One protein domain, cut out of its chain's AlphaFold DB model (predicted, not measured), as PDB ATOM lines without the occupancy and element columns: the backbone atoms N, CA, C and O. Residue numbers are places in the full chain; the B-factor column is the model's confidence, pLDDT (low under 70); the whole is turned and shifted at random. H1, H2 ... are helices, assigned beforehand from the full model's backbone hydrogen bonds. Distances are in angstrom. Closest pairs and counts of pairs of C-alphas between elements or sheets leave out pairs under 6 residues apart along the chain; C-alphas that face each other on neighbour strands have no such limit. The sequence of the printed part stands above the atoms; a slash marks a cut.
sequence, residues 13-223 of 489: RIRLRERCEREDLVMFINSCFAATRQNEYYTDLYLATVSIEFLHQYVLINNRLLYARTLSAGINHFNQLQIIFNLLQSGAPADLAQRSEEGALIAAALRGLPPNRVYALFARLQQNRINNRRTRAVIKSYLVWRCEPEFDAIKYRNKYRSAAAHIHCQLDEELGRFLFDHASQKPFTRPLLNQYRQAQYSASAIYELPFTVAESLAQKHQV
ATOM      1  N   ARG A  13     137.743 146.727 132.396       82.25
ATOM      2  CA  ARG A  13     138.633 145.602 132.727       82.25
ATOM      3  C   ARG A  13     139.590 145.959 133.860       82.25
ATOM      4  O   ARG A  13     139.858 145.107 134.699       82.25
ATOM      5  N   ILE A  14     140.066 147.204 133.906       83.94
ATOM      6  CA  ILE A  14     140.929 147.696 134.991       83.94
ATOM      7  C   ILE A  14     140.160 147.693 136.316       83.94
ATOM      8  O   ILE A  14     140.650 147.145 137.299       83.94
ATOM      9  N   ARG A  15     138.923 148.208 136.328       83.50
ATOM     10  CA  ARG A  15     138.066 148.207 137.528       83.50
ATOM     11  C   ARG A  15     137.711 146.800 138.004       83.50
ATOM     12  O   ARG A  15     137.727 146.537 139.202       83.50
ATOM     13  N   LEU A  16     137.382 145.896 137.079       85.00
ATOM     14  CA  LEU A  16     137.099 144.498 137.411       85.00
ATOM     15  C   LEU A  16     138.327 143.813 138.009       85.00
ATOM     16  O   LEU A  16     138.206 143.136 139.024       85.00
ATOM     17  N   ARG A  17     139.504 144.040 137.421       84.69
ATOM     18  CA  ARG A  17     140.766 143.508 137.932       84.69
ATOM     19  C   ARG A  17     141.066 144.011 139.342       84.69
ATOM     20  O   ARG A  17     141.315 143.193 140.218       84.69
ATOM     21  N   GLU A  18     140.982 145.320 139.568       84.00
ATOM     22  CA  GLU A  18     141.205 145.917 140.891       84.00
ATOM     23  C   GLU A  18     140.228 145.346 141.932       84.00
ATOM     24  O   GLU A  18     140.611 145.015 143.056       84.00
ATOM     25  N   ARG A  19     138.957 145.177 141.547       83.25
ATOM     26  CA  ARG A  19     137.943 144.574 142.410       83.25
ATOM     27  C   ARG A  19     138.287 143.128 142.769       83.25
ATOM     28  O   ARG A  19     138.196 142.791 143.946       83.25
ATOM     29  N   CYS A  20     138.669 142.308 141.791       84.81
ATOM     30  CA  CYS A  20     139.078 140.924 142.028       84.81
ATOM     31  C   CYS A  20     140.306 140.860 142.943       84.81
ATOM     32  O   CYS A  20     140.261 140.180 143.961       84.81
ATOM     33  N   GLU A  21     141.348 141.647 142.658       84.69
ATOM     34  CA  GLU A  21     142.570 141.696 143.473       84.69
ATOM     35  C   GLU A  21     142.260 142.087 144.928       84.69
ATOM     36  O   GLU A  21     142.741 141.451 145.867       84.69
ATOM     37  N   ARG A  22     141.388 143.081 145.138       85.31
ATOM     38  CA  ARG A  22     140.926 143.463 146.479       85.31
ATOM     39  C   ARG A  22     140.170 142.329 147.171       85.31
ATOM     40  O   ARG A  22     140.436 142.051 148.341       85.31
ATOM     41  N   GLU A  23     139.215 141.702 146.489       85.31
ATOM     42  CA  GLU A  23     138.411 140.608 147.049       85.31
ATOM     43  C   GLU A  23     139.286 139.401 147.426       85.31
ATOM     44  O   GLU A  23     139.130 138.863 148.526       85.31
ATOM     45  N   ASP A  24     140.267 139.055 146.591       87.50
ATOM     46  CA  ASP A  24     141.223 137.971 146.834       87.50
ATOM     47  C   ASP A  24     142.096 138.232 148.066       87.50
ATOM     48  O   ASP A  24     142.319 137.343 148.893       87.50
ATOM     49  N   LEU A  25     142.581 139.466 148.225       85.69
ATOM     50  CA  LEU A  25     143.415 139.848 149.365       85.69
ATOM     51  C   LEU A  25     142.624 139.884 150.666       85.69
ATOM     52  O   LEU A  25     143.099 139.387 151.688       85.69
ATOM     53  N   VAL A  26     141.411 140.439 150.637       87.62
ATOM     54  CA  VAL A  26     140.517 140.445 151.800       87.62
ATOM     55  C   VAL A  26     140.164 139.013 152.197       87.62
ATOM     56  O   VAL A  26     140.226 138.675 153.381       87.62
ATOM     57  N   MET A  27     139.857 138.151 151.222       89.31
ATOM     58  CA  MET A  27     139.640 136.723 151.452       89.31
ATOM     59  C   MET A  27     140.863 136.095 152.125       89.31
ATOM     60  O   MET A  27     140.736 135.504 153.194       89.31
ATOM     61  N   PHE A  28     142.058 136.289 151.567       92.19
ATOM     62  CA  PHE A  28     143.287 135.704 152.096       92.19
ATOM     63  C   PHE A  28     143.629 136.173 153.511       92.19
ATOM     64  O   PHE A  28     143.974 135.350 154.363       92.19
ATOM     65  N   ILE A  29     143.522 137.474 153.788       90.00
ATOM     66  CA  ILE A  29     143.787 138.033 155.117       90.00
ATOM     67  C   ILE A  29     142.799 137.446 156.130       90.00
ATOM     68  O   ILE A  29     143.230 136.951 157.172       90.00
ATOM     69  N   ASN A  30     141.500 137.417 155.809       89.62
ATOM     70  CA  ASN A  30     140.476 136.826 156.677       89.62
ATOM     71  C   ASN A  30     140.758 135.347 156.976       89.62
ATOM     72  O   ASN A  30     140.699 134.917 158.132       89.62
ATOM     73  N   SER A  31     141.149 134.585 155.957       90.69
ATOM     74  CA  SER A  31     141.555 133.186 156.105       90.69
ATOM     75  C   SER A  31     142.796 133.051 156.975       90.69
ATOM     76  O   SER A  31     142.857 132.166 157.827       90.69
ATOM     77  N   CYS A  32     143.755 133.970 156.861       91.44
ATOM     78  CA  CYS A  32     144.959 133.959 157.681       91.44
ATOM     79  C   CYS A  32     144.707 134.229 159.177       91.44
ATOM     80  O   CYS A  32     145.549 133.875 160.014       91.44
ATOM     81  N   PHE A  33     143.577 134.841 159.542       87.31
ATOM     82  CA  PHE A  33     143.181 134.999 160.942       87.31
ATOM     83  C   PHE A  33     142.561 133.717 161.507       87.31
ATOM     84  O   PHE A  33     143.008 133.249 162.559       87.31
ATOM     85  N   ALA A  34     141.614 133.107 160.790       85.56
ATOM     86  CA  ALA A  34     140.855 131.952 161.280       85.56
ATOM     87  C   ALA A  34     141.564 130.598 161.064       85.56
ATOM     88  O   ALA A  34     141.567 129.746 161.956       85.56
ATOM     89  N   ALA A  35     142.204 130.388 159.909       88.06
ATOM     90  CA  ALA A  35     142.739 129.087 159.508       88.06
ATOM     91  C   ALA A  35     144.004 128.719 160.286       88.06
ATOM     92  O   ALA A  35     144.999 129.444 160.257       88.06
ATOM     93  N   THR A  36     144.013 127.558 160.941       81.19
ATOM     94  CA  THR A  36     145.162 127.119 161.756       81.19
ATOM     95  C   THR A  36     145.654 125.711 161.476       81.19
ATOM     96  O   THR A  36     146.475 125.212 162.246       81.19
ATOM     97  N   ARG A  37     145.149 125.058 160.421       80.69
ATOM     98  CA  ARG A  37     145.492 123.667 160.084       80.69
ATOM     99  C   ARG A  37     145.267 122.724 161.275       80.69
ATOM    100  O   ARG A  37     146.157 121.994 161.701       80.69
ATOM    101  N   GLN A  38     144.081 122.825 161.861       81.31
ATOM    102  CA  GLN A  38     143.574 121.977 162.939       81.31
ATOM    103  C   GLN A  38     142.150 121.573 162.579       81.31
ATOM    104  O   GLN A  38     141.523 122.244 161.759       81.31
ATOM    105  N   ASN A  39     141.649 120.499 163.182       82.12
ATOM    106  CA  ASN A  39     140.255 120.114 162.983       82.12
ATOM    107  C   ASN A  39     139.320 121.191 163.556       82.12
ATOM    108  O   ASN A  39     139.521 121.639 164.691       82.12
ATOM    109  N   GLU A  40     138.277 121.544 162.810       85.31
ATOM    110  CA  GLU A  40     137.156 122.371 163.262       85.31
ATOM    111  C   GLU A  40     135.902 121.506 163.463       85.31
ATOM    112  O   GLU A  40     135.956 120.282 163.347       85.31
ATOM    113  N   TYR A  41     134.776 122.107 163.862       81.81
ATOM    114  CA  TYR A  41     133.543 121.345 164.107       81.81
ATOM    115  C   TYR A  41     132.959 120.755 162.813       81.81
ATOM    116  O   TYR A  41     132.569 119.589 162.799       81.81
ATOM    117  N   TYR A  42     132.937 121.548 161.736       81.31
ATOM    118  CA  TYR A  42     132.382 121.168 160.430       81.31
ATOM    119  C   TYR A  42     133.441 120.809 159.378       81.31
ATOM    120  O   TYR A  42     133.100 120.252 158.341       81.31
ATOM    121  N   THR A  43     134.717 121.108 159.632       83.06
ATOM    122  CA  THR A  43     135.799 120.964 158.649       83.06
ATOM    123  C   THR A  43     136.938 120.136 159.223       83.06
ATOM    124  O   THR A  43     137.422 120.405 160.325       83.06
ATOM    125  N   ASP A  44     137.395 119.143 158.461       86.31
ATOM    126  CA  ASP A  44     138.541 118.329 158.847       86.31
ATOM    127  C   ASP A  44     139.890 118.983 158.498       86.31
ATOM    128  O   ASP A  44     140.006 119.944 157.731       86.31
ATOM    129  N   LEU A  45     140.947 118.437 159.093       87.06
ATOM    130  CA  LEU A  45     142.319 118.884 158.906       87.06
ATOM    131  C   LEU A  45     142.773 118.833 157.439       87.06
ATOM    132  O   LEU A  45     143.568 119.682 157.023       87.06
ATOM    133  N   TYR A  46     142.338 117.830 156.679       88.19
ATOM    134  CA  TYR A  46     142.794 117.619 155.309       88.19
ATOM    135  C   TYR A  46     142.234 118.700 154.385       88.19
ATOM    136  O   TYR A  46     143.012 119.405 153.739       88.19
ATOM    137  N   LEU A  47     140.915 118.909 154.399       86.81
ATOM    138  CA  LEU A  47     140.239 119.945 153.618       86.81
ATOM    139  C   LEU A  47     140.743 121.342 153.982       86.81
ATOM    140  O   LEU A  47     141.072 122.137 153.096       86.81
ATOM    141  N   ALA A  48     140.901 121.622 155.281       86.81
ATOM    142  CA  ALA A  48     141.480 122.881 155.738       86.81
ATOM    143  C   ALA A  48     142.911 123.079 155.211       86.81
ATOM    144  O   ALA A  48     143.269 124.192 154.827       86.81
ATOM    145  N   THR A  49     143.720 122.012 155.166       88.62
ATOM    146  CA  THR A  49     145.097 122.051 154.648       88.62
ATOM    147  C   THR A  49     145.129 122.352 153.154       88.62
ATOM    148  O   THR A  49     145.846 123.264 152.748       88.62
ATOM    149  N   VAL A  50     144.361 121.620 152.345       90.62
ATOM    150  CA  VAL A  50     144.338 121.809 150.885       90.62
ATOM    151  C   VAL A  50     143.903 123.233 150.540       90.62
ATOM    152  O   VAL A  50     144.561 123.911 149.752       90.62
ATOM    153  N   SER A  51     142.849 123.716 151.198       91.50
ATOM    154  CA  SER A  51     142.261 125.027 150.915       91.50
ATOM    155  C   SER A  51     143.199 126.176 151.285       91.50
ATOM    156  O   SER A  51     143.407 127.095 150.492       91.50
ATOM    157  N   ILE A  52     143.825 126.119 152.469       91.62
ATOM    158  CA  ILE A  52     144.756 127.173 152.891       91.62
ATOM    159  C   ILE A  52     146.056 127.143 152.078       91.62
ATOM    160  O   ILE A  52     146.582 128.197 151.726       91.62
ATOM    161  N   GLU A  53     146.570 125.956 151.730       92.25
ATOM    162  CA  GLU A  53     147.773 125.829 150.898       92.25
ATOM    163  C   GLU A  53     147.532 126.369 149.482       92.25
ATOM    164  O   GLU A  53     148.393 127.088 148.966       92.25
ATOM    165  N   PHE A  54     146.354 126.119 148.898       93.81
ATOM    166  CA  PHE A  54     145.941 126.726 147.631       93.81
ATOM    167  C   PHE A  54     145.960 128.258 147.704       93.81
ATOM    168  O   PHE A  54     146.634 128.895 146.894       93.81
ATOM    169  N   LEU A  55     145.303 128.851 148.709       94.25
ATOM    170  CA  LEU A  55     145.268 130.307 148.885       94.25
ATOM    171  C   LEU A  55     146.666 130.916 149.005       94.25
ATOM    172  O   LEU A  55     146.960 131.940 148.387       94.25
ATOM    173  N   HIS A  56     147.547 130.276 149.775       95.94
ATOM    174  CA  HIS A  56     148.917 130.745 149.927       95.94
ATOM    175  C   HIS A  56     149.679 130.769 148.597       95.94
ATOM    176  O   HIS A  56     150.411 131.724 148.342       95.94
ATOM    177  N   GLN A  57     149.537 129.734 147.762       95.62
ATOM    178  CA  GLN A  57     150.187 129.700 146.448       95.62
ATOM    179  C   GLN A  57     149.565 130.718 145.492       95.62
ATOM    180  O   GLN A  57     150.292 131.457 144.830       95.62
ATOM    181  N   TYR A  58     148.234 130.803 145.470       94.50
ATOM    182  CA  TYR A  58     147.497 131.733 144.625       94.50
ATOM    183  C   TYR A  58     147.918 133.186 144.878       94.50
ATOM    184  O   TYR A  58     148.321 133.894 143.954       94.50
ATOM    185  N   VAL A  59     147.904 133.633 146.136       94.56
ATOM    186  CA  VAL A  59     148.244 135.025 146.470       94.56
ATOM    187  C   VAL A  59     149.738 135.298 146.321       94.56
ATOM    188  O   VAL A  59     150.111 136.390 145.903       94.56
ATOM    189  N   LEU A  60     150.610 134.321 146.591       95.50
ATOM    190  CA  LEU A  60     152.047 134.474 146.349       95.50
ATOM    191  C   LEU A  60     152.357 134.745 144.873       95.50
ATOM    192  O   LEU A  60     153.185 135.607 144.581       95.50
ATOM    193  N   ILE A  61     151.734 133.986 143.968       93.12
ATOM    194  CA  ILE A  61     151.981 134.079 142.524       93.12
ATOM    195  C   ILE A  61     151.434 135.398 141.975       93.12
ATOM    196  O   ILE A  61     152.132 136.075 141.225       93.12
ATOM    197  N   ASN A  62     150.216 135.774 142.372       90.94
ATOM    198  CA  ASN A  62     149.538 136.942 141.810       90.94
ATOM    199  C   ASN A  62     149.941 138.262 142.490       90.94
ATOM    200  O   ASN A  62     150.048 139.284 141.823       90.94
ATOM    201  N   ASN A  63     150.194 138.248 143.803       90.00
ATOM    202  CA  ASN A  63     150.317 139.449 144.638       90.00
ATOM    203  C   ASN A  63     151.442 139.326 145.686       90.00
ATOM    204  O   ASN A  63     151.230 139.545 146.881       90.00
ATOM    205  N   ARG A  64     152.673 138.986 145.263       93.00
ATOM    206  CA  ARG A  64     153.812 138.706 146.170       93.00
ATOM    207  C   ARG A  64     154.082 139.793 147.216       93.00
ATOM    208  O   ARG A  64     154.353 139.466 148.370       93.00
ATOM    209  N   LEU A  65     154.065 141.070 146.821       91.00
ATOM    210  CA  LEU A  65     154.328 142.178 147.750       91.00
ATOM    211  C   LEU A  65     153.301 142.171 148.886       91.00
ATOM    212  O   LEU A  65     153.665 142.181 150.059       91.00
ATOM    213  N   LEU A  66     152.022 142.067 148.537       89.56
ATOM    214  CA  LEU A  66     150.926 142.068 149.501       89.56
ATOM    215  C   LEU A  66     150.922 140.788 150.336       89.56
ATOM    216  O   LEU A  66     150.746 140.857 151.549       89.56
ATOM    217  N   TYR A  67     151.256 139.645 149.733       94.75
ATOM    218  CA  TYR A  67     151.486 138.388 150.443       94.75
ATOM    219  C   TYR A  67     152.540 138.527 151.554       94.75
ATOM    220  O   TYR A  67     152.335 138.043 152.668       94.75
ATOM    221  N   ALA A  68     153.650 139.221 151.279       95.06
ATOM    222  CA  ALA A  68     154.666 139.517 152.285       95.06
ATOM    223  C   ALA A  68     154.161 140.503 153.349       95.06
ATOM    224  O   ALA A  68     154.348 140.259 154.543       95.06
ATOM    225  N   ARG A  69     153.471 141.578 152.941       93.94
ATOM    226  CA  ARG A  69     152.902 142.581 153.860       93.94
ATOM    227  C   ARG A  69     151.870 142.002 154.821       93.94
ATOM    228  O   ARG A  69     151.749 142.510 155.935       93.94
ATOM    229  N   THR A  70     151.205 140.901 154.471       93.12
ATOM    230  CA  THR A  70     150.304 140.171 155.378       93.12
ATOM    231  C   THR A  70     151.003 139.704 156.667       93.12
ATOM    232  O   THR A  70     150.343 139.559 157.696       93.12
ATOM    233  N   LEU A  71     152.339 139.572 156.692       94.19
ATOM    234  CA  LEU A  71     153.096 139.344 157.936       94.19
ATOM    235  C   LEU A  71     152.890 140.460 158.978       94.19
ATOM    236  O   LEU A  71     152.900 140.180 160.175       94.19
ATOM    237  N   SER A  72     152.643 141.697 158.537       90.50
ATOM    238  CA  SER A  72     152.367 142.850 159.410       90.50
ATOM    239  C   SER A  72     150.898 142.960 159.845       90.50
ATOM    240  O   SER A  72     150.560 143.754 160.722       90.50
ATOM    241  N   ALA A  73     149.998 142.154 159.266       86.25
ATOM    242  CA  ALA A  73     148.563 142.262 159.525       86.25
ATOM    243  C   ALA A  73     148.151 141.726 160.910       86.25
ATOM    244  O   ALA A  73     147.056 142.033 161.365       86.25
ATOM    245  N   GLY A  74     149.022 140.992 161.614       84.56
ATOM    246  CA  GLY A  74     148.699 140.371 162.909       84.56
ATOM    247  C   GLY A  74     148.122 138.955 162.790       84.56
ATOM    248  O   GLY A  74     147.534 138.432 163.735       84.56
ATOM    249  N   ILE A  75     148.316 138.316 161.636       90.88
ATOM    250  CA  ILE A  75     147.859 136.951 161.354       90.88
ATOM    251  C   ILE A  75     148.436 135.922 162.333       90.88
ATOM    252  O   ILE A  75     149.435 136.152 163.024       90.88
ATOM    253  N   ASN A  76     147.833 134.736 162.382       90.69
ATOM    254  CA  ASN A  76     148.309 133.686 163.271       90.69
ATOM    255  C   ASN A  76     149.673 133.112 162.852       90.69
ATOM    256  O   ASN A  76     150.079 133.149 161.692       90.69
ATOM    257  N   HIS A  77     150.383 132.533 163.820       92.88
ATOM    258  CA  HIS A  77     151.739 132.031 163.599       92.88
ATOM    259  C   HIS A  77     151.807 130.911 162.549       92.88
ATOM    260  O   HIS A  77     152.857 130.742 161.941       92.88
ATOM    261  N   PHE A  78     150.748 130.111 162.368       92.69
ATOM    262  CA  PHE A  78     150.745 129.074 161.333       92.69
ATOM    263  C   PHE A  78     150.885 129.729 159.952       92.69
ATOM    264  O   PHE A  78     151.813 129.394 159.215       92.69
ATOM    265  N   ASN A  79     150.059 130.739 159.674       95.00
ATOM    266  CA  ASN A  79     150.102 131.472 158.414       95.00
ATOM    267  C   ASN A  79     151.384 132.307 158.270       95.00
ATOM    268  O   ASN A  79     151.959 132.330 157.186       95.00
ATOM    269  N   GLN A  80     151.920 132.897 159.350       96.31
ATOM    270  CA  GLN A  80     153.233 133.571 159.298       96.31
ATOM    271  C   GLN A  80     154.348 132.615 158.851       96.31
ATOM    272  O   GLN A  80     155.110 132.926 157.938       96.31
ATOM    273  N   LEU A  81     154.430 131.425 159.458       96.62
ATOM    274  CA  LEU A  81     155.445 130.424 159.116       96.62
ATOM    275  C   LEU A  81     155.272 129.916 157.680       96.62
ATOM    276  O   LEU A  81     156.271 129.679 157.003       96.62
ATOM    277  N   GLN A  82     154.031 129.751 157.215       96.69
ATOM    278  CA  GLN A  82     153.740 129.324 155.848       96.69
ATOM    279  C   GLN A  82     154.107 130.403 154.818       96.69
ATOM    280  O   GLN A  82     154.704 130.081 153.791       96.69
ATOM    281  N   ILE A  83     153.844 131.681 155.117       97.38
ATOM    282  CA  ILE A  83     154.296 132.816 154.302       97.38
ATOM    283  C   ILE A  83     155.818 132.831 154.213       97.38
ATOM    284  O   ILE A  83     156.355 132.793 153.107       97.38
ATOM    285  N   ILE A  84     156.521 132.794 155.349       97.69
ATOM    286  CA  ILE A  84     157.990 132.813 155.372       97.69
ATOM    287  C   ILE A  84     158.561 131.614 154.605       97.69
ATOM    288  O   ILE A  84     159.474 131.781 153.798       97.69
ATOM    289  N   PHE A  85     158.015 130.411 154.813       97.75
ATOM    290  CA  PHE A  85     158.436 129.212 154.088       97.75
ATOM    291  C   PHE A  85     158.315 129.400 152.570       97.75
ATOM    292  O   PHE A  85     159.294 129.213 151.849       97.75
ATOM    293  N   ASN A  86     157.145 129.831 152.097       97.56
ATOM    294  CA  ASN A  86     156.862 130.016 150.675       97.56
ATOM    295  C   ASN A  86     157.711 131.135 150.041       97.56
ATOM    296  O   ASN A  86     158.221 130.981 148.928       97.56
ATOM    297  N   LEU A  87     157.915 132.250 150.750       97.06
ATOM    298  CA  LEU A  87     158.768 133.352 150.292       97.06
ATOM    299  C   LEU A  87     160.233 132.921 150.157       97.06
ATOM    300  O   LEU A  87     160.905 133.300 149.198       97.06
ATOM    301  N   LEU A  88     160.730 132.098 151.084       96.69
ATOM    302  CA  LEU A  88     162.088 131.554 151.024       96.69
ATOM    303  C   LEU A  88     162.239 130.461 149.962       96.69
ATOM    304  O   LEU A  88     163.294 130.377 149.332       96.69
ATOM    305  N   GLN A  89     161.203 129.649 149.747       96.50
ATOM    306  CA  GLN A  89     161.173 128.622 148.707       96.50
ATOM    307  C   GLN A  89     161.207 129.235 147.302       96.50
ATOM    308  O   GLN A  89     161.964 128.774 146.453       96.50
ATOM    309  N   SER A  90     160.430 130.296 147.078       94.12
ATOM    310  CA  SER A  90     160.295 130.969 145.777       94.12
ATOM    311  C   SER A  90     161.474 131.878 145.396       94.12
ATOM    312  O   SER A  90     161.510 132.395 144.285       94.12
ATOM    313  N   GLY A  91     162.456 132.070 146.281       90.69
ATOM    314  CA  GLY A  91     163.624 132.914 146.014       90.69
ATOM    315  C   GLY A  91     163.403 134.392 146.349       90.69
ATOM    316  O   GLY A  91     162.520 134.742 147.127       90.69
ATOM    317  N   ALA A  92     164.278 135.271 145.853       90.25
ATOM    318  CA  ALA A  92     164.175 136.715 146.080       90.25
ATOM    319  C   ALA A  92     163.430 137.391 144.916       90.25
ATOM    320  O   ALA A  92     163.647 136.982 143.775       90.25
ATOM    321  N   PRO A  93     162.606 138.425 145.174       91.56
ATOM    322  CA  PRO A  93     162.040 139.233 144.100       91.56
ATOM    323  C   PRO A  93     163.149 139.981 143.344       91.56
ATOM    324  O   PRO A  93     164.228 140.236 143.893       91.56
ATOM    325  N   ALA A  94     162.883 140.300 142.074       90.25
ATOM    326  CA  ALA A  94     163.820 141.019 141.211       90.25
ATOM    327  C   ALA A  94     163.989 142.484 141.642       90.25
ATOM    328  O   ALA A  94     165.100 143.009 141.600       90.25
ATOM    329  N   ASP A  95     162.901 143.115 142.093       93.44
ATOM    330  CA  ASP A  95     162.929 144.476 142.618       93.44
ATOM    331  C   ASP A  95     163.658 144.551 143.972       93.44
ATOM    332  O   ASP A  95     163.399 143.774 144.898       93.44
ATOM    333  N   LEU A  96     164.581 145.509 144.086       92.06
ATOM    334  CA  LEU A  96     165.428 145.691 145.263       92.06
ATOM    335  C   LEU A  96     164.653 146.269 146.450       92.06
ATOM    336  O   LEU A  96     164.911 145.854 147.584       92.06
ATOM    337  N   ALA A  97     163.709 147.183 146.204       91.38
ATOM    338  CA  ALA A  97     162.905 147.784 147.265       91.38
ATOM    339  C   ALA A  97     161.998 146.726 147.907       91.38
ATOM    340  O   ALA A  97     162.081 146.492 149.116       91.38
ATOM    341  N   GLN A  98     161.255 145.982 147.081       92.75
ATOM    342  CA  GLN A  98     160.456 144.839 147.515       92.75
ATOM    343  C   GLN A  98     161.310 143.792 148.235       92.75
ATOM    344  O   GLN A  98     160.906 143.265 149.270       92.75
ATOM    345  N   ARG A  99     162.511 143.485 147.728       93.81
ATOM    346  CA  ARG A  99     163.418 142.519 148.365       93.81
ATOM    347  C   ARG A  99     163.848 142.952 149.765       93.81
ATOM    348  O   ARG A  99     163.958 142.093 150.644       93.81
ATOM    349  N   SER A 100     164.137 144.238 149.952       93.44
ATOM    350  CA  SER A 100     164.530 144.802 151.244       93.44
ATOM    351  C   SER A 100     163.371 144.743 152.239       93.44
ATOM    352  O   SER A 100     163.517 144.160 153.314       93.44
ATOM    353  N   GLU A 101     162.196 145.238 151.832       94.12
ATOM    354  CA  GLU A 101     160.977 145.226 152.647       94.12
ATOM    355  C   GLU A 101     160.592 143.793 153.048       94.12
ATOM    356  O   GLU A 101     160.395 143.494 154.226       94.12
ATOM    357  N   GLU A 102     160.585 142.861 152.090       95.50
ATOM    358  CA  GLU A 102     160.278 141.450 152.337       95.50
ATOM    359  C   GLU A 102     161.295 140.801 153.294       95.50
ATOM    360  O   GLU A 102     160.936 139.973 154.133       95.50
ATOM    361  N   GLY A 103     162.578 141.160 153.192       95.38
ATOM    362  CA  GLY A 103     163.619 140.704 154.114       95.38
ATOM    363  C   GLY A 103     163.409 141.205 155.544       95.38
ATOM    364  O   GLY A 103     163.509 140.412 156.484       95.38
ATOM    365  N   ALA A 104     163.084 142.490 155.696       95.06
ATOM    366  CA  ALA A 104     162.811 143.116 156.986       95.06
ATOM    367  C   ALA A 104     161.560 142.519 157.650       95.06
ATOM    368  O   ALA A 104     161.602 142.143 158.821       95.06
ATOM    369  N   LEU A 105     160.489 142.313 156.878       96.25
ATOM    370  CA  LEU A 105     159.255 141.685 157.356       96.25
ATOM    371  C   LEU A 105     159.464 140.241 157.819       96.25
ATOM    372  O   LEU A 105     158.952 139.855 158.868       96.25
ATOM    373  N   ILE A 106     160.242 139.444 157.077       96.88
ATOM    374  CA  ILE A 106     160.596 138.084 157.509       96.88
ATOM    375  C   ILE A 106     161.380 138.129 158.824       96.88
ATOM    376  O   ILE A 106     161.102 137.332 159.719       96.88
ATOM    377  N   ALA A 107     162.348 139.041 158.957       95.94
ATOM    378  CA  ALA A 107     163.137 139.165 160.177       95.94
ATOM    379  C   ALA A 107     162.257 139.538 161.381       95.94
ATOM    380  O   ALA A 107     162.262 138.802 162.367       95.94
ATOM    381  N   ALA A 108     161.453 140.598 161.272       95.44
ATOM    382  CA  ALA A 108     160.540 141.041 162.328       95.44
ATOM    383  C   ALA A 108     159.540 139.937 162.719       95.44
ATOM    384  O   ALA A 108     159.365 139.622 163.898       95.44
ATOM    385  N   ALA A 109     158.949 139.249 161.733       95.88
ATOM    386  CA  ALA A 109     158.036 138.139 161.992       95.88
ATOM    387  C   ALA A 109     158.725 136.973 162.724       95.88
ATOM    388  O   ALA A 109     158.173 136.436 163.683       95.88
ATOM    389  N   LEU A 110     159.942 136.585 162.321       96.31
ATOM    390  CA  LEU A 110     160.696 135.528 163.007       96.31
ATOM    391  C   LEU A 110     161.025 135.897 164.456       96.31
ATOM    392  O   LEU A 110     160.923 135.033 165.325       96.31
ATOM    393  N   ARG A 111     161.378 137.159 164.724       94.38
ATOM    394  CA  ARG A 111     161.665 137.661 166.078       94.38
ATOM    395  C   ARG A 111     160.439 137.619 166.991       94.38
ATOM    396  O   ARG A 111     160.564 137.273 168.163       94.38
ATOM    397  N   GLY A 112     159.255 137.905 166.445       91.38
ATOM    398  CA  GLY A 112     157.986 137.823 167.176       91.38
ATOM    399  C   GLY A 112     157.467 136.396 167.407       91.38
ATOM    400  O   GLY A 112     156.580 136.179 168.237       91.38
ATOM    401  N   LEU A 113     157.999 135.399 166.693       93.81
ATOM    402  CA  LEU A 113     157.529 134.017 166.767       93.81
ATOM    403  C   LEU A 113     158.174 133.231 167.927       93.81
ATOM    404  O   LEU A 113     159.356 133.382 168.223       93.81
ATOM    405  N   PRO A 114     157.439 132.284 168.551       92.19
ATOM    406  CA  PRO A 114     158.020 131.371 169.528       92.19
ATOM    407  C   PRO A 114     159.194 130.560 168.939       92.19
ATOM    408  O   PRO A 114     159.014 129.938 167.882       92.19
ATOM    409  N   PRO A 115     160.348 130.446 169.631       92.62
ATOM    410  CA  PRO A 115     161.545 129.798 169.085       92.62
ATOM    411  C   PRO A 115     161.310 128.362 168.611       92.62
ATOM    412  O   PRO A 115     161.782 127.952 167.554       92.62
ATOM    413  N   ASN A 116     160.489 127.594 169.334       92.00
ATOM    414  CA  ASN A 116     160.139 126.225 168.956       92.00
ATOM    415  C   ASN A 116     159.481 126.125 167.568       92.00
ATOM    416  O   ASN A 116     159.640 125.103 166.891       92.00
ATOM    417  N   ARG A 117     158.724 127.157 167.170       94.38
ATOM    418  CA  ARG A 117     158.059 127.249 165.867       94.38
ATOM    419  C   ARG A 117     159.040 127.683 164.781       94.38
ATOM    420  O   ARG A 117     159.046 127.069 163.719       94.38
ATOM    421  N   VAL A 118     159.918 128.641 165.077       96.81
ATOM    422  CA  VAL A 118     160.993 129.061 164.161       96.81
ATOM    423  C   VAL A 118     161.936 127.896 163.847       96.81
ATOM    424  O   VAL A 118     162.171 127.571 162.686       96.81
ATOM    425  N   TYR A 119     162.386 127.163 164.866       95.81
ATOM    426  CA  TYR A 119     163.214 125.973 164.673       95.81
ATOM    427  C   TYR A 119     162.492 124.855 163.907       95.81
ATOM    428  O   TYR A 119     163.126 124.103 163.168       95.81
ATOM    429  N   ALA A 120     161.166 124.731 164.052       95.19
ATOM    430  CA  ALA A 120     160.386 123.799 163.237       95.19
ATOM    431  C   ALA A 120     160.359 124.223 161.758       95.19
ATOM    432  O   ALA A 120     160.505 123.371 160.885       95.19
ATOM    433  N   LEU A 121     160.240 125.525 161.477       96.81
ATOM    434  CA  LEU A 121     160.363 126.072 160.126       96.81
ATOM    435  C   LEU A 121     161.753 125.806 159.535       96.81
ATOM    436  O   LEU A 121     161.842 125.356 158.397       96.81
ATOM    437  N   PHE A 122     162.831 126.011 160.293       96.44
ATOM    438  CA  PHE A 122     164.191 125.738 159.806       96.44
ATOM    439  C   PHE A 122     164.408 124.257 159.492       96.44
ATOM    440  O   PHE A 122     164.945 123.926 158.435       96.44
ATOM    441  N   ALA A 123     163.919 123.361 160.353       95.50
ATOM    442  CA  ALA A 123     163.931 121.928 160.075       95.50
ATOM    443  C   ALA A 123     163.122 121.586 158.809       95.50
ATOM    444  O   ALA A 123     163.587 120.806 157.979       95.50
ATOM    445  N   ARG A 124     161.954 122.212 158.608       95.75
ATOM    446  CA  ARG A 124     161.143 122.039 157.391       95.75
ATOM    447  C   ARG A 124     161.876 122.530 156.139       95.75
ATOM    448  O   ARG A 124     161.848 121.843 155.122       95.75
ATOM    449  N   LEU A 125     162.554 123.679 156.196       96.44
ATOM    450  CA  LEU A 125     163.368 124.201 155.088       96.44
ATOM    451  C   LEU A 125     164.502 123.231 154.723       96.44
ATOM    452  O   LEU A 125     164.726 122.977 153.539       96.44
ATOM    453  N   GLN A 126     165.161 122.641 155.724       94.88
ATOM    454  CA  GLN A 126     166.185 121.615 155.516       94.88
ATOM    455  C   GLN A 126     165.608 120.351 154.866       94.88
ATOM    456  O   GLN A 126     166.153 119.875 153.873       94.88
ATOM    457  N   GLN A 127     164.496 119.827 155.389       95.25
ATOM    458  CA  GLN A 127     163.825 118.636 154.845       95.25
ATOM    459  C   GLN A 127     163.423 118.822 153.376       95.25
ATOM    460  O   GLN A 127     163.559 117.900 152.579       95.25
ATOM    461  N   ASN A 128     163.006 120.036 153.006       96.06
ATOM    462  CA  ASN A 128     162.659 120.406 151.632       96.06
ATOM    463  C   ASN A 128     163.871 120.862 150.795       96.06
ATOM    464  O   ASN A 128     163.702 121.327 149.672       96.06
ATOM    465  N   ARG A 129     165.096 120.744 151.328       94.94
ATOM    466  CA  ARG A 129     166.362 121.104 150.662       94.94
ATOM    467  C   ARG A 129     166.426 122.560 150.172       94.94
ATOM    468  O   ARG A 129     167.150 122.879 149.232       94.94
ATOM    469  N   ILE A 130     165.725 123.476 150.841       95.75
ATOM    470  CA  ILE A 130     165.711 124.904 150.497       95.75
ATOM    471  C   ILE A 130     166.939 125.573 151.129       95.75
ATOM    472  O   ILE A 130     166.888 126.044 152.266       95.75
ATOM    473  N   ASN A 131     168.061 125.608 150.404       92.94
ATOM    474  CA  ASN A 131     169.340 126.152 150.889       92.94
ATOM    475  C   ASN A 131     169.908 127.288 150.015       92.94
ATOM    476  O   ASN A 131     171.109 127.366 149.749       92.94
ATOM    477  N   ASN A 132     169.041 128.172 149.519       93.19
ATOM    478  CA  ASN A 132     169.491 129.337 148.761       93.19
ATOM    479  C   ASN A 132     170.184 130.376 149.674       93.19
ATOM    480  O   ASN A 132     170.028 130.371 150.900       93.19
ATOM    481  N   ARG A 133     170.967 131.288 149.073       92.44
ATOM    482  CA  ARG A 133     171.739 132.322 149.799       92.44
ATOM    483  C   ARG A 133     170.870 133.120 150.775       92.44
ATOM    484  O   ARG A 133     171.334 133.457 151.861       92.44
ATOM    485  N   ARG A 134     169.624 133.402 150.391       93.75
ATOM    486  CA  ARG A 134     168.667 134.153 151.199       93.75
ATOM    487  C   ARG A 134     168.234 133.368 152.434       93.75
ATOM    488  O   ARG A 134     168.318 133.906 153.531       93.75
ATOM    489  N   THR A 135     167.854 132.102 152.280       95.50
ATOM    490  CA  THR A 135     167.503 131.224 153.404       95.50
ATOM    491  C   THR A 135     168.652 131.113 154.402       95.50
ATOM    492  O   THR A 135     168.435 131.274 155.601       95.50
ATOM    493  N   ARG A 136     169.891 130.934 153.918       94.62
ATOM    494  CA  ARG A 136     171.077 130.918 154.790       94.62
ATOM    495  C   ARG A 136     171.250 132.219 155.566       94.62
ATOM    496  O   ARG A 136     171.500 132.174 156.765       94.62
ATOM    497  N   ALA A 137     171.098 133.361 154.893       94.31
ATOM    498  CA  ALA A 137     171.207 134.672 155.527       94.31
ATOM    499  C   ALA A 137     170.132 134.873 156.603       94.31
ATOM    500  O   ALA A 137     170.463 135.278 157.709       94.31
ATOM    501  N   VAL A 138     168.874 134.517 156.321       95.38
ATOM    502  CA  VAL A 138     167.760 134.649 157.274       95.38
ATOM    503  C   VAL A 138     167.974 133.794 158.521       95.38
ATOM    504  O   VAL A 138     167.863 134.303 159.636       95.38
ATOM    505  N   ILE A 139     168.331 132.516 158.354       95.19
ATOM    506  CA  ILE A 139     168.605 131.626 159.493       95.19
ATOM    507  C   ILE A 139     169.801 132.156 160.293       95.19
ATOM    508  O   ILE A 139     169.717 132.247 161.515       95.19
ATOM    509  N   LYS A 140     170.892 132.561 159.624       93.94
ATOM    510  CA  LYS A 140     172.073 133.130 160.291       93.94
ATOM    511  C   LYS A 140     171.708 134.369 161.113       93.94
ATOM    512  O   LYS A 140     172.064 134.432 162.284       93.94
ATOM    513  N   SER A 141     170.975 135.316 160.528       93.88
ATOM    514  CA  SER A 141     170.552 136.541 161.215       93.88
ATOM    515  C   SER A 141     169.673 136.251 162.430       93.88
ATOM    516  O   SER A 141     169.853 136.879 163.468       93.88
ATOM    517  N   TYR A 142     168.762 135.276 162.337       95.12
ATOM    518  CA  TYR A 142     167.934 134.876 163.476       95.12
ATOM    519  C   TYR A 142     168.764 134.253 164.608       95.12
ATOM    520  O   TYR A 142     168.578 134.612 165.770       95.12
ATOM    521  N   LEU A 143     169.696 133.349 164.282       92.12
ATOM    522  CA  LEU A 143     170.563 132.714 165.282       92.12
ATOM    523  C   LEU A 143     171.454 133.733 166.005       92.12
ATOM    524  O   LEU A 143     171.648 133.612 167.210       92.12
ATOM    525  N   VAL A 144     171.958 134.740 165.285       91.06
ATOM    526  CA  VAL A 144     172.734 135.842 165.876       91.06
ATOM    527  C   VAL A 144     171.854 136.715 166.774       91.06
ATOM    528  O   VAL A 144     172.257 137.028 167.885       91.06
ATOM    529  N   TRP A 145     170.643 137.066 166.330       92.81
ATOM    530  CA  TRP A 145     169.721 137.913 167.098       92.81
ATOM    531  C   TRP A 145     169.252 137.275 168.412       92.81
ATOM    532  O   TRP A 145     169.054 137.974 169.400       92.81
ATOM    533  N   ARG A 146     169.059 135.950 168.440       87.69
ATOM    534  CA  ARG A 146     168.464 135.253 169.590       87.69
ATOM    535  C   ARG A 146     169.328 135.316 170.858       87.69
ATOM    536  O   ARG A 146     168.773 135.164 171.938       87.69
ATOM    537  N   CYS A 147     170.647 135.502 170.735       83.00
ATOM    538  CA  CYS A 147     171.612 135.667 171.838       83.00
ATOM    539  C   CYS A 147     171.592 134.598 172.965       83.00
ATOM    540  O   CYS A 147     172.264 134.774 173.976       83.00
ATOM    541  N   GLU A 148     170.899 133.463 172.796       87.19
ATOM    542  CA  GLU A 148     170.759 132.391 173.804       87.19
ATOM    543  C   GLU A 148     171.121 130.990 173.250       87.19
ATOM    544  O   GLU A 148     170.327 130.044 173.340       87.19
ATOM    545  N   PRO A 149     172.312 130.797 172.653       86.88
ATOM    546  CA  PRO A 149     172.625 129.563 171.931       86.88
ATOM    547  C   PRO A 149     172.703 128.316 172.832       86.88
ATOM    548  O   PRO A 149     172.390 127.220 172.375       86.88
ATOM    549  N   GLU A 150     173.066 128.458 174.112       90.06
ATOM    550  CA  GLU A 150     173.155 127.336 175.065       90.06
ATOM    551  C   GLU A 150     171.788 126.726 175.363       90.06
ATOM    552  O   GLU A 150     171.598 125.509 175.290       90.06
ATOM    553  N   PHE A 151     170.820 127.587 175.674       89.75
ATOM    554  CA  PHE A 151     169.463 127.171 175.981       89.75
ATOM    555  C   PHE A 151     168.816 126.497 174.770       89.75
ATOM    556  O   PHE A 151     168.215 125.427 174.899       89.75
ATOM    557  N   ASP A 152     168.995 127.075 173.581       91.12
ATOM    558  CA  ASP A 152     168.450 126.523 172.345       91.12
ATOM    559  C   ASP A 152     169.111 125.194 171.952       91.12
ATOM    560  O   ASP A 152     168.418 124.260 171.530       91.12
ATOM    561  N   ALA A 153     170.426 125.063 172.156       90.75
ATOM    562  CA  ALA A 153     171.160 123.823 171.928       90.75
ATOM    563  C   ALA A 153     170.692 122.685 172.847       90.75
ATOM    564  O   ALA A 153     170.740 121.519 172.447       90.75
ATOM    565  N   ILE A 154     170.225 122.998 174.057       90.75
ATOM    566  CA  ILE A 154     169.679 122.014 174.996       90.75
ATOM    567  C   ILE A 154     168.212 121.710 174.673       90.75
ATOM    568  O   ILE A 154     167.855 120.561 174.410       90.75
ATOM    569  N   LYS A 155     167.352 122.732 174.657       89.25
ATOM    570  CA  LYS A 155     165.894 122.571 174.548       89.25
ATOM    571  C   LYS A 155     165.438 122.163 173.151       89.25
ATOM    572  O   LYS A 155     164.501 121.379 173.005       89.25
ATOM    573  N   TYR A 156     166.078 122.697 172.114       91.38
ATOM    574  CA  TYR A 156     165.716 122.472 170.713       91.38
ATOM    575  C   TYR A 156     166.799 121.713 169.947       91.38
ATOM    576  O   TYR A 156     166.812 121.749 168.715       91.38
ATOM    577  N   ARG A 157     167.660 120.983 170.666       90.12
ATOM    578  CA  ARG A 157     168.878 120.313 170.193       90.12
ATOM    579  C   ARG A 157     168.849 119.842 168.743       90.12
ATOM    580  O   ARG A 157     169.640 120.312 167.932       90.12
ATOM    581  N   ASN A 158     167.938 118.927 168.407       91.12
ATOM    582  CA  ASN A 158     167.890 118.324 167.072       91.12
ATOM    583  C   ASN A 158     167.603 119.367 165.987       91.12
ATOM    584  O   ASN A 158     168.268 119.386 164.958       91.12
ATOM    585  N   LYS A 159     166.650 120.272 166.237       93.44
ATOM    586  CA  LYS A 159     166.276 121.320 165.282       93.44
ATOM    587  C   LYS A 159     167.350 122.406 165.179       93.44
ATOM    588  O   LYS A 159     167.601 122.893 164.083       93.44
ATOM    589  N   TYR A 160     168.000 122.745 166.293       93.00
ATOM    590  CA  TYR A 160     169.125 123.678 166.315       93.00
ATOM    591  C   TYR A 160     170.318 123.122 165.527       93.00
ATOM    592  O   TYR A 160     170.823 123.784 164.624       93.00
ATOM    593  N   ARG A 161     170.708 121.865 165.790       92.31
ATOM    594  CA  ARG A 161     171.752 121.146 165.040       92.31
ATOM    595  C   ARG A 161     171.439 121.115 163.547       92.31
ATOM    596  O   ARG A 161     172.304 121.424 162.735       92.31
ATOM    597  N   SER A 162     170.202 120.766 163.196       91.69
ATOM    598  CA  SER A 162     169.695 120.790 161.823       91.69
ATOM    599  C   SER A 162     169.860 122.159 161.165       91.69
ATOM    600  O   SER A 162     170.403 122.243 160.068       91.69
ATOM    601  N   ALA A 163     169.449 123.233 161.844       92.88
ATOM    602  CA  ALA A 163     169.570 124.595 161.332       92.88
ATOM    603  C   ALA A 163     171.037 125.016 161.144       92.88
ATOM    604  O   ALA A 163     171.387 125.536 160.086       92.88
ATOM    605  N   ALA A 164     171.899 124.742 162.128       91.75
ATOM    606  CA  ALA A 164     173.324 125.063 162.072       91.75
ATOM    607  C   ALA A 164     174.041 124.310 160.939       91.75
ATOM    608  O   ALA A 164     174.801 124.916 160.182       91.75
ATOM    609  N   ALA A 165     173.752 123.014 160.780       91.00
ATOM    610  CA  ALA A 165     174.290 122.199 159.695       91.00
ATOM    611  C   ALA A 165     173.802 122.684 158.324       91.00
ATOM    612  O   ALA A 165     174.593 122.777 157.389       91.00
ATOM    613  N   HIS A 166     172.519 123.045 158.211       91.69
ATOM    614  CA  HIS A 166     171.910 123.505 156.958       91.69
ATOM    615  C   HIS A 166     172.586 124.756 156.388       91.69
ATOM    616  O   HIS A 166     172.743 124.878 155.174       91.69
ATOM    617  N   ILE A 167     173.022 125.675 157.255       91.88
ATOM    618  CA  ILE A 167     173.677 126.922 156.834       91.88
ATOM    619  C   ILE A 167     175.204 126.889 156.891       91.88
ATOM    620  O   ILE A 167     175.820 127.915 156.606       91.88
ATOM    621  N   HIS A 168     175.809 125.760 157.274       88.38
ATOM    622  CA  HIS A 168     177.242 125.661 157.575       88.38
ATOM    623  C   HIS A 168     177.697 126.738 158.575       88.38
ATOM    624  O   HIS A 168     178.652 127.478 158.339       88.38
ATOM    625  N   CYS A 169     176.956 126.872 159.679       86.44
ATOM    626  CA  CYS A 169     177.243 127.869 160.703       86.44
ATOM    627  C   CYS A 169     178.601 127.583 161.359       86.44
ATOM    628  O   CYS A 169     178.852 126.454 161.777       86.44
ATOM    629  N   GLN A 170     179.446 128.607 161.486       85.38
ATOM    630  CA  GLN A 170     180.627 128.535 162.342       85.38
ATOM    631  C   GLN A 170     180.164 128.646 163.793       85.38
ATOM    632  O   GLN A 170     179.792 129.723 164.253       85.38
ATOM    633  N   LEU A 171     180.122 127.504 164.472       85.31
ATOM    634  CA  LEU A 171     179.872 127.434 165.903       85.31
ATOM    635  C   LEU A 171     181.197 127.563 166.650       85.31
ATOM    636  O   LEU A 171     182.254 127.229 166.113       85.31
ATOM    637  N   ASP A 172     181.127 128.020 167.893       87.00
ATOM    638  CA  ASP A 172     182.255 127.892 168.803       87.00
ATOM    639  C   ASP A 172     182.595 126.409 169.034       87.00
ATOM    640  O   ASP A 172     181.772 125.504 168.845       87.00
ATOM    641  N   GLU A 173     183.836 126.149 169.439       86.12
ATOM    642  CA  GLU A 173     184.331 124.785 169.632       86.12
ATOM    643  C   GLU A 173     183.469 124.010 170.641       86.12
ATOM    644  O   GLU A 173     183.157 122.833 170.449       86.12
ATOM    645  N   GLU A 174     183.012 124.694 171.691       89.44
ATOM    646  CA  GLU A 174     182.253 124.087 172.773       89.44
ATOM    647  C   GLU A 174     180.816 123.702 172.374       89.44
ATOM    648  O   GLU A 174     180.418 122.559 172.634       89.44
ATOM    649  N   LEU A 175     180.040 124.578 171.708       87.88
ATOM    650  CA  LEU A 175     178.705 124.200 171.211       87.88
ATOM    651  C   LEU A 175     178.810 123.224 170.041       87.88
ATOM    652  O   LEU A 175     177.974 122.325 169.928       87.88
ATOM    653  N   GLY A 176     179.832 123.366 169.191       88.00
ATOM    654  CA  GLY A 176     180.128 122.417 168.120       88.00
ATOM    655  C   GLY A 176     180.312 121.004 168.672       88.00
ATOM    656  O   GLY A 176     179.597 120.080 168.269       88.00
ATOM    657  N   ARG A 177     181.180 120.854 169.680       89.12
ATOM    658  CA  ARG A 177     181.364 119.593 170.407       89.12
ATOM    659  C   ARG A 177     180.061 119.128 171.047       89.12
ATOM    660  O   ARG A 177     179.654 117.990 170.834       89.12
ATOM    661  N   PHE A 178     179.349 120.006 171.756       89.62
ATOM    662  CA  PHE A 178     178.085 119.648 172.401       89.62
ATOM    663  C   PHE A 178     177.048 119.110 171.408       89.62
ATOM    664  O   PHE A 178     176.346 118.158 171.739       89.62
ATOM    665  N   LEU A 179     176.914 119.683 170.209       88.94
ATOM    666  CA  LEU A 179     175.882 119.319 169.229       88.94
ATOM    667  C   LEU A 179     176.266 118.133 168.340       88.94
ATOM    668  O   LEU A 179     175.399 117.305 168.033       88.94
ATOM    669  N   PHE A 180     177.530 118.049 167.920       88.06
ATOM    670  CA  PHE A 180     177.993 117.084 166.920       88.06
ATOM    671  C   PHE A 180     178.795 115.920 167.509       88.06
ATOM    672  O   PHE A 180     178.680 114.815 166.984       88.06
ATOM    673  N   ASP A 181     179.498 116.126 168.623       84.00
ATOM    674  CA  ASP A 181     180.342 115.126 169.288       84.00
ATOM    675  C   ASP A 181     179.854 114.839 170.720       84.00
ATOM    676  O   ASP A 181     180.467 115.183 171.733       84.00
ATOM    677  N   HIS A 182     178.698 114.180 170.804       70.56
ATOM    678  CA  HIS A 182     178.098 113.790 172.082       70.56
ATOM    679  C   HIS A 182     178.887 112.675 172.800       70.56
ATOM    680  O   HIS A 182     178.702 112.457 173.997       70.56
ATOM    681  N   ALA A 183     179.746 111.946 172.083       67.50
ATOM    682  CA  ALA A 183     180.474 110.805 172.629       67.50
ATOM    683  C   ALA A 183     181.617 111.230 173.561       67.50
ATOM    684  O   ALA A 183     181.918 110.513 174.510       67.50
ATOM    685  N   SER A 184     182.212 112.407 173.337       69.12
ATOM    686  CA  SER A 184     183.388 112.848 174.094       69.12
ATOM    687  C   SER A 184     183.147 113.082 175.592       69.12
ATOM    688  O   SER A 184     184.116 113.049 176.342       69.12
ATOM    689  N   GLN A 185     181.900 113.313 176.039       66.75
ATOM    690  CA  GLN A 185     181.461 113.510 177.443       66.75
ATOM    691  C   GLN A 185     182.345 114.419 178.332       66.75
ATOM    692  O   GLN A 185     182.214 114.417 179.561       66.75
ATOM    693  N   LYS A 186     183.217 115.239 177.733       80.25
ATOM    694  CA  LYS A 186     184.137 116.121 178.452       80.25
ATOM    695  C   LYS A 186     183.362 117.199 179.221       80.25
ATOM    696  O   LYS A 186     182.282 117.603 178.778       80.25
ATOM    697  N   PRO A 187     183.901 117.696 180.348       84.38
ATOM    698  CA  PRO A 187     183.345 118.858 181.024       84.38
ATOM    699  C   PRO A 187     183.208 120.055 180.077       84.38
ATOM    700  O   PRO A 187     184.040 120.276 179.190       84.38
ATOM    701  N   PHE A 188     182.129 120.803 180.278       87.81
ATOM    702  CA  PHE A 188     181.824 122.041 179.573       87.81
ATOM    703  C   PHE A 188     182.139 123.220 180.503       87.81
ATOM    704  O   PHE A 188     181.867 123.145 181.702       87.81
ATOM    705  N   THR A 189     182.734 124.275 179.956       89.12
ATOM    706  CA  THR A 189     182.993 125.546 180.640       89.12
ATOM    707  C   THR A 189     181.704 126.353 180.764       89.12
ATOM    708  O   THR A 189     181.480 127.008 181.781       89.12
ATOM    709  N   ARG A 190     180.818 126.269 179.762       89.19
ATOM    710  CA  ARG A 190     179.499 126.914 179.792       89.19
ATOM    711  C   ARG A 190     178.612 126.278 180.878       89.19
ATOM    712  O   ARG A 190     178.336 125.071 180.797       89.19
ATOM    713  N   PRO A 191     178.125 127.051 181.875       90.25
ATOM    714  CA  PRO A 191     177.439 126.501 183.046       90.25
ATOM    715  C   PRO A 191     176.227 125.635 182.697       90.25
ATOM    716  O   PRO A 191     176.103 124.519 183.202       90.25
ATOM    717  N   LEU A 192     175.369 126.101 181.784       90.00
ATOM    718  CA  LEU A 192     174.120 125.416 181.459       90.00
ATOM    719  C   LEU A 192     174.361 124.090 180.714       90.00
ATOM    720  O   LEU A 192     173.681 123.096 180.976       90.00
ATOM    721  N   LEU A 193     175.360 124.042 179.824       89.81
ATOM    722  CA  LEU A 193     175.753 122.810 179.124       89.81
ATOM    723  C   LEU A 193     176.315 121.771 180.103       89.81
ATOM    724  O   LEU A 193     175.998 120.581 180.003       89.81
ATOM    725  N   ASN A 194     177.123 122.213 181.071       89.94
ATOM    726  CA  ASN A 194     177.690 121.320 182.076       89.94
ATOM    727  C   ASN A 194     176.626 120.810 183.059       89.94
ATOM    728  O   ASN A 194     176.612 119.618 183.362       89.94
ATOM    729  N   GLN A 195     175.699 121.669 183.493       90.75
ATOM    730  CA  GLN A 195     174.544 121.273 184.308       90.75
ATOM    731  C   GLN A 195     173.671 120.254 183.577       90.75
ATOM    732  O   GLN A 195     173.310 119.227 184.146       90.75
ATOM    733  N   TYR A 196     173.394 120.473 182.288       90.06
ATOM    734  CA  TYR A 196     172.652 119.504 181.483       90.06
ATOM    735  C   TYR A 196     173.380 118.157 181.398       90.06
ATOM    736  O   TYR A 196     172.751 117.111 181.554       90.06
ATOM    737  N   ARG A 197     174.708 118.166 181.205       89.94
ATOM    738  CA  ARG A 197     175.538 116.952 181.234       89.94
ATOM    739  C   ARG A 197     175.430 116.233 182.582       89.94
ATOM    740  O   ARG A 197     175.236 115.025 182.591       89.94
ATOM    741  N   GLN A 198     175.518 116.944 183.708       89.62
ATOM    742  CA  GLN A 198     175.383 116.355 185.048       89.62
ATOM    743  C   GLN A 198     173.982 115.774 185.287       89.62
ATOM    744  O   GLN A 198     173.850 114.650 185.773       89.62
ATOM    745  N   ALA A 199     172.936 116.487 184.864       89.56
ATOM    746  CA  ALA A 199     171.545 116.053 184.972       89.56
ATOM    747  C   ALA A 199     171.223 114.795 184.145       89.56
ATOM    748  O   ALA A 199     170.214 114.139 184.395       89.56
ATOM    749  N   GLN A 200     172.075 114.392 183.193       86.25
ATOM    750  CA  GLN A 200     171.931 113.094 182.520       86.25
ATOM    751  C   GLN A 200     172.160 111.901 183.454       86.25
ATOM    752  O   GLN A 200     171.626 110.827 183.164       86.25
ATOM    753  N   TYR A 201     172.932 112.095 184.530       86.94
ATOM    754  CA  TYR A 201     173.380 111.046 185.451       86.94
ATOM    755  C   TYR A 201     172.867 111.240 186.879       86.94
ATOM    756  O   TYR A 201     172.735 110.258 187.600       86.94
ATOM    757  N   SER A 202     172.554 112.473 187.288       88.44
ATOM    758  CA  SER A 202     172.043 112.777 188.628       88.44
ATOM    759  C   SER A 202     170.627 113.346 188.590       88.44
ATOM    760  O   SER A 202     170.367 114.339 187.910       88.44
ATOM    761  N   ALA A 203     169.734 112.761 189.393       85.44
ATOM    762  CA  ALA A 203     168.362 113.236 189.543       85.44
ATOM    763  C   ALA A 203     168.262 114.582 190.289       85.44
ATOM    764  O   ALA A 203     167.345 115.358 190.026       85.44
ATOM    765  N   SER A 204     169.204 114.901 191.187       86.62
ATOM    766  CA  SER A 204     169.194 116.182 191.913       86.62
ATOM    767  C   SER A 204     169.527 117.367 191.002       86.62
ATOM    768  O   SER A 204     168.910 118.423 191.119       86.62
ATOM    769  N   ALA A 205     170.423 117.164 190.033       87.44
ATOM    770  CA  ALA A 205     170.845 118.192 189.080       87.44
ATOM    771  C   ALA A 205     169.735 118.595 188.087       87.44
ATOM    772  O   ALA A 205     169.825 119.638 187.442       87.44
ATOM    773  N   ILE A 206     168.649 117.817 187.982       89.25
ATOM    774  CA  ILE A 206     167.488 118.150 187.141       89.25
ATOM    775  C   ILE A 206     166.860 119.481 187.574       89.25
ATOM    776  O   ILE A 206     166.453 120.274 186.728       89.25
ATOM    777  N   TYR A 207     166.801 119.742 188.882       88.25
ATOM    778  CA  TYR A 207     166.149 120.931 189.431       88.25
ATOM    779  C   TYR A 207     166.950 122.214 189.208       88.25
ATOM    780  O   TYR A 207     166.428 123.309 189.418       88.25
ATOM    781  N   GLU A 208     168.198 122.118 188.749       87.00
ATOM    782  CA  GLU A 208     168.987 123.276 188.331       87.00
ATOM    783  C   GLU A 208     168.555 123.792 186.953       87.00
ATOM    784  O   GLU A 208     168.642 124.992 186.694       87.00
ATOM    785  N   LEU A 209     167.977 122.921 186.122       88.81
ATOM    786  CA  LEU A 209     167.612 123.218 184.743       88.81
ATOM    787  C   LEU A 209     166.267 123.956 184.609       88.81
ATOM    788  O   LEU A 209     165.401 123.874 185.484       88.81
ATOM    789  N   PRO A 210     166.042 124.639 183.471       87.69
ATOM    790  CA  PRO A 210     164.738 125.201 183.131       87.69
ATOM    791  C   PRO A 210     163.643 124.128 183.053       87.69
ATOM    792  O   PRO A 210     163.876 123.049 182.501       87.69
ATOM    793  N   PHE A 211     162.425 124.462 183.502       87.19
ATOM    794  CA  PHE A 211     161.280 123.543 183.638       87.19
ATOM    795  C   PHE A 211     161.100 122.585 182.449       87.19
ATOM    796  O   PHE A 211     161.117 121.370 182.616       87.19
ATOM    797  N   THR A 212     160.993 123.119 181.228       83.12
ATOM    798  CA  THR A 212     160.751 122.288 180.030       83.12
ATOM    799  C   THR A 212     161.862 121.291 179.709       83.12
ATOM    800  O   THR A 212     161.596 120.255 179.111       83.12
ATOM    801  N   VAL A 213     163.111 121.605 180.061       86.44
ATOM    802  CA  VAL A 213     164.242 120.689 179.860       86.44
ATOM    803  C   VAL A 213     164.219 119.640 180.967       86.44
ATOM    804  O   VAL A 213     164.294 118.441 180.695       86.44
ATOM    805  N   ALA A 214     164.040 120.107 182.204       89.19
ATOM    806  CA  ALA A 214     163.953 119.295 183.404       89.19
ATOM    807  C   ALA A 214     162.847 118.226 183.315       89.19
ATOM    808  O   ALA A 214     163.086 117.086 183.698       89.19
ATOM    809  N   GLU A 215     161.685 118.548 182.733       86.62
ATOM    810  CA  GLU A 215     160.546 117.623 182.589       86.62
ATOM    811  C   GLU A 215     160.920 116.357 181.800       86.62
ATOM    812  O   GLU A 215     160.620 115.238 182.220       86.62
ATOM    813  N   SER A 216     161.649 116.509 180.689       84.88
ATOM    814  CA  SER A 216     162.083 115.364 179.875       84.88
ATOM    815  C   SER A 216     163.112 114.473 180.583       84.88
ATOM    816  O   SER A 216     163.087 113.250 180.441       84.88
ATOM    817  N   LEU A 217     163.994 115.069 181.391       87.31
ATOM    818  CA  LEU A 217     164.980 114.329 182.179       87.31
ATOM    819  C   LEU A 217     164.361 113.680 183.417       87.31
ATOM    820  O   LEU A 217     164.760 112.577 183.780       87.31
ATOM    821  N   ALA A 218     163.353 114.303 184.028       88.44
ATOM    822  CA  ALA A 218     162.608 113.719 185.139       88.44
ATOM    823  C   ALA A 218     161.957 112.390 184.735       88.44
ATOM    824  O   ALA A 218     162.039 111.418 185.485       88.44
ATOM    825  N   GLN A 219     161.403 112.317 183.517       86.44
ATOM    826  CA  GLN A 219     160.866 111.074 182.961       86.44
ATOM    827  C   GLN A 219     161.954 110.001 182.800       86.44
ATOM    828  O   GLN A 219     161.736 108.848 183.164       86.44
ATOM    829  N   LYS A 220     163.138 110.378 182.298       87.44
ATOM    830  CA  LYS A 220     164.285 109.467 182.155       87.44
ATOM    831  C   LYS A 220     164.722 108.881 183.505       87.44
ATOM    832  O   LYS A 220     165.006 107.691 183.589       87.44
ATOM    833  N   HIS A 221     164.751 109.709 184.547       88.62
ATOM    834  CA  HIS A 221     165.121 109.318 185.914       88.62
ATOM    835  C   HIS A 221     163.965 108.717 186.724       88.62
ATOM    836  O   HIS A 221     164.133 108.457 187.911       88.62
ATOM    837  N   GLN A 222     162.800 108.497 186.102       89.56
ATOM    838  CA  GLN A 222     161.610 107.914 186.734       89.56
ATOM    839  C   GLN A 222     161.149 108.670 187.994       89.56
ATOM    840  O   GLN A 222     160.568 108.089 188.909       89.56
ATOM    841  N   VAL A 223     161.388 109.985 188.048       87.50
ATOM    842  CA  VAL A 223     160.935 110.821 189.164       87.50
ATOM    843  C   VAL A 223     159.406 110.927 189.109       87.50
ATOM    844  O   VAL A 223     158.871 111.318 188.066       87.50
TER     845      VAL A 223
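Overview. This is residues 13 to 223 of the 489 residues of an uncharacterized protein of Gimesia panareensis (UniProt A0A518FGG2). An elongated, all-helix array of two rows of helices, H1, H3, H5, H7 running one way and H2, H4, H6, H9 running the other, ends in a cluster of short helices, H8 and H10 to H13. H3 to H7 make an up-and-down bundle in the middle, and residues 13 to 20 of H1 stick out at one end. The printed part has 211 residues with thirteen named helices, H1 to H13 in chain order, and no named strand. It is loose, with a radius of gyration of the C-alphas of 20.8 A, and spans 72 by 44 by 25 A.

Along the chain. H1, residues 13 to 34, begins at C-alpha 13 (138.633, 145.602, 132.727) and is 31.7 A long. H2, residues 45 to 62, is 25.9 A long. H3 holds residues 64 to 73, H4 77 to 89, and H5 96 to 112, 24.4 A long. H6, residues 115 to 127, begins at C-alpha 115 (161.545, 129.798, 169.085). H7 holds residues 133 to 145, H8 149 to 155, H9 157 to 166, H10 173 to 180, H11 191 to 199 and H12 204 to 208. H13, residues 211 to 220, ends at C-alpha 220 (164.285, 109.467, 182.155).

Arrangement. H1 and H2 form a helical hairpin at a steep tilt of 39 degrees; their closest C-alphas, Phe 28 and Leu 55, are 6.6 A apart. H3 touches H5, the same way at a shallow tilt of 32 degrees, C-alphas 68 and 102 being closest at 5.9 A. H4 touches H6 with residues 81 to 85 alone, closest at C-alphas 81 and 121, 6.6 A. H5 touches H7, closest at C-alphas 107 and 138, 7.1 A. H6 touches H9, the same way at a steep tilt of 48 degrees, closest at C-alphas 119 and 159, 5.6 A. H8 touches H11, closest at C-alphas 150 and 193, 6.6 A, and only just touches H10, with 3 pairs of C-alphas within 8 A. H12 touches H13, closest at C-alphas 206 and 214, 5.3 A. H1 and H13 are apart. Every O i to N i+4 pair is within hydrogen-bond range in H1, H2 and H4 to H11; in H3 it is 3 of 6, in H13 5 of 6, and in H12 0 of 1, where 2 of 2 O i to N i+3 pairs are.

Size, cuts and confidence. The C-alphas of Arg 13 and Ser 202, the two farthest apart, are 72.9 A apart. The printed part has no cut and no long link. Its mean pLDDT is 90.1, with residues 183 to 185 under 70.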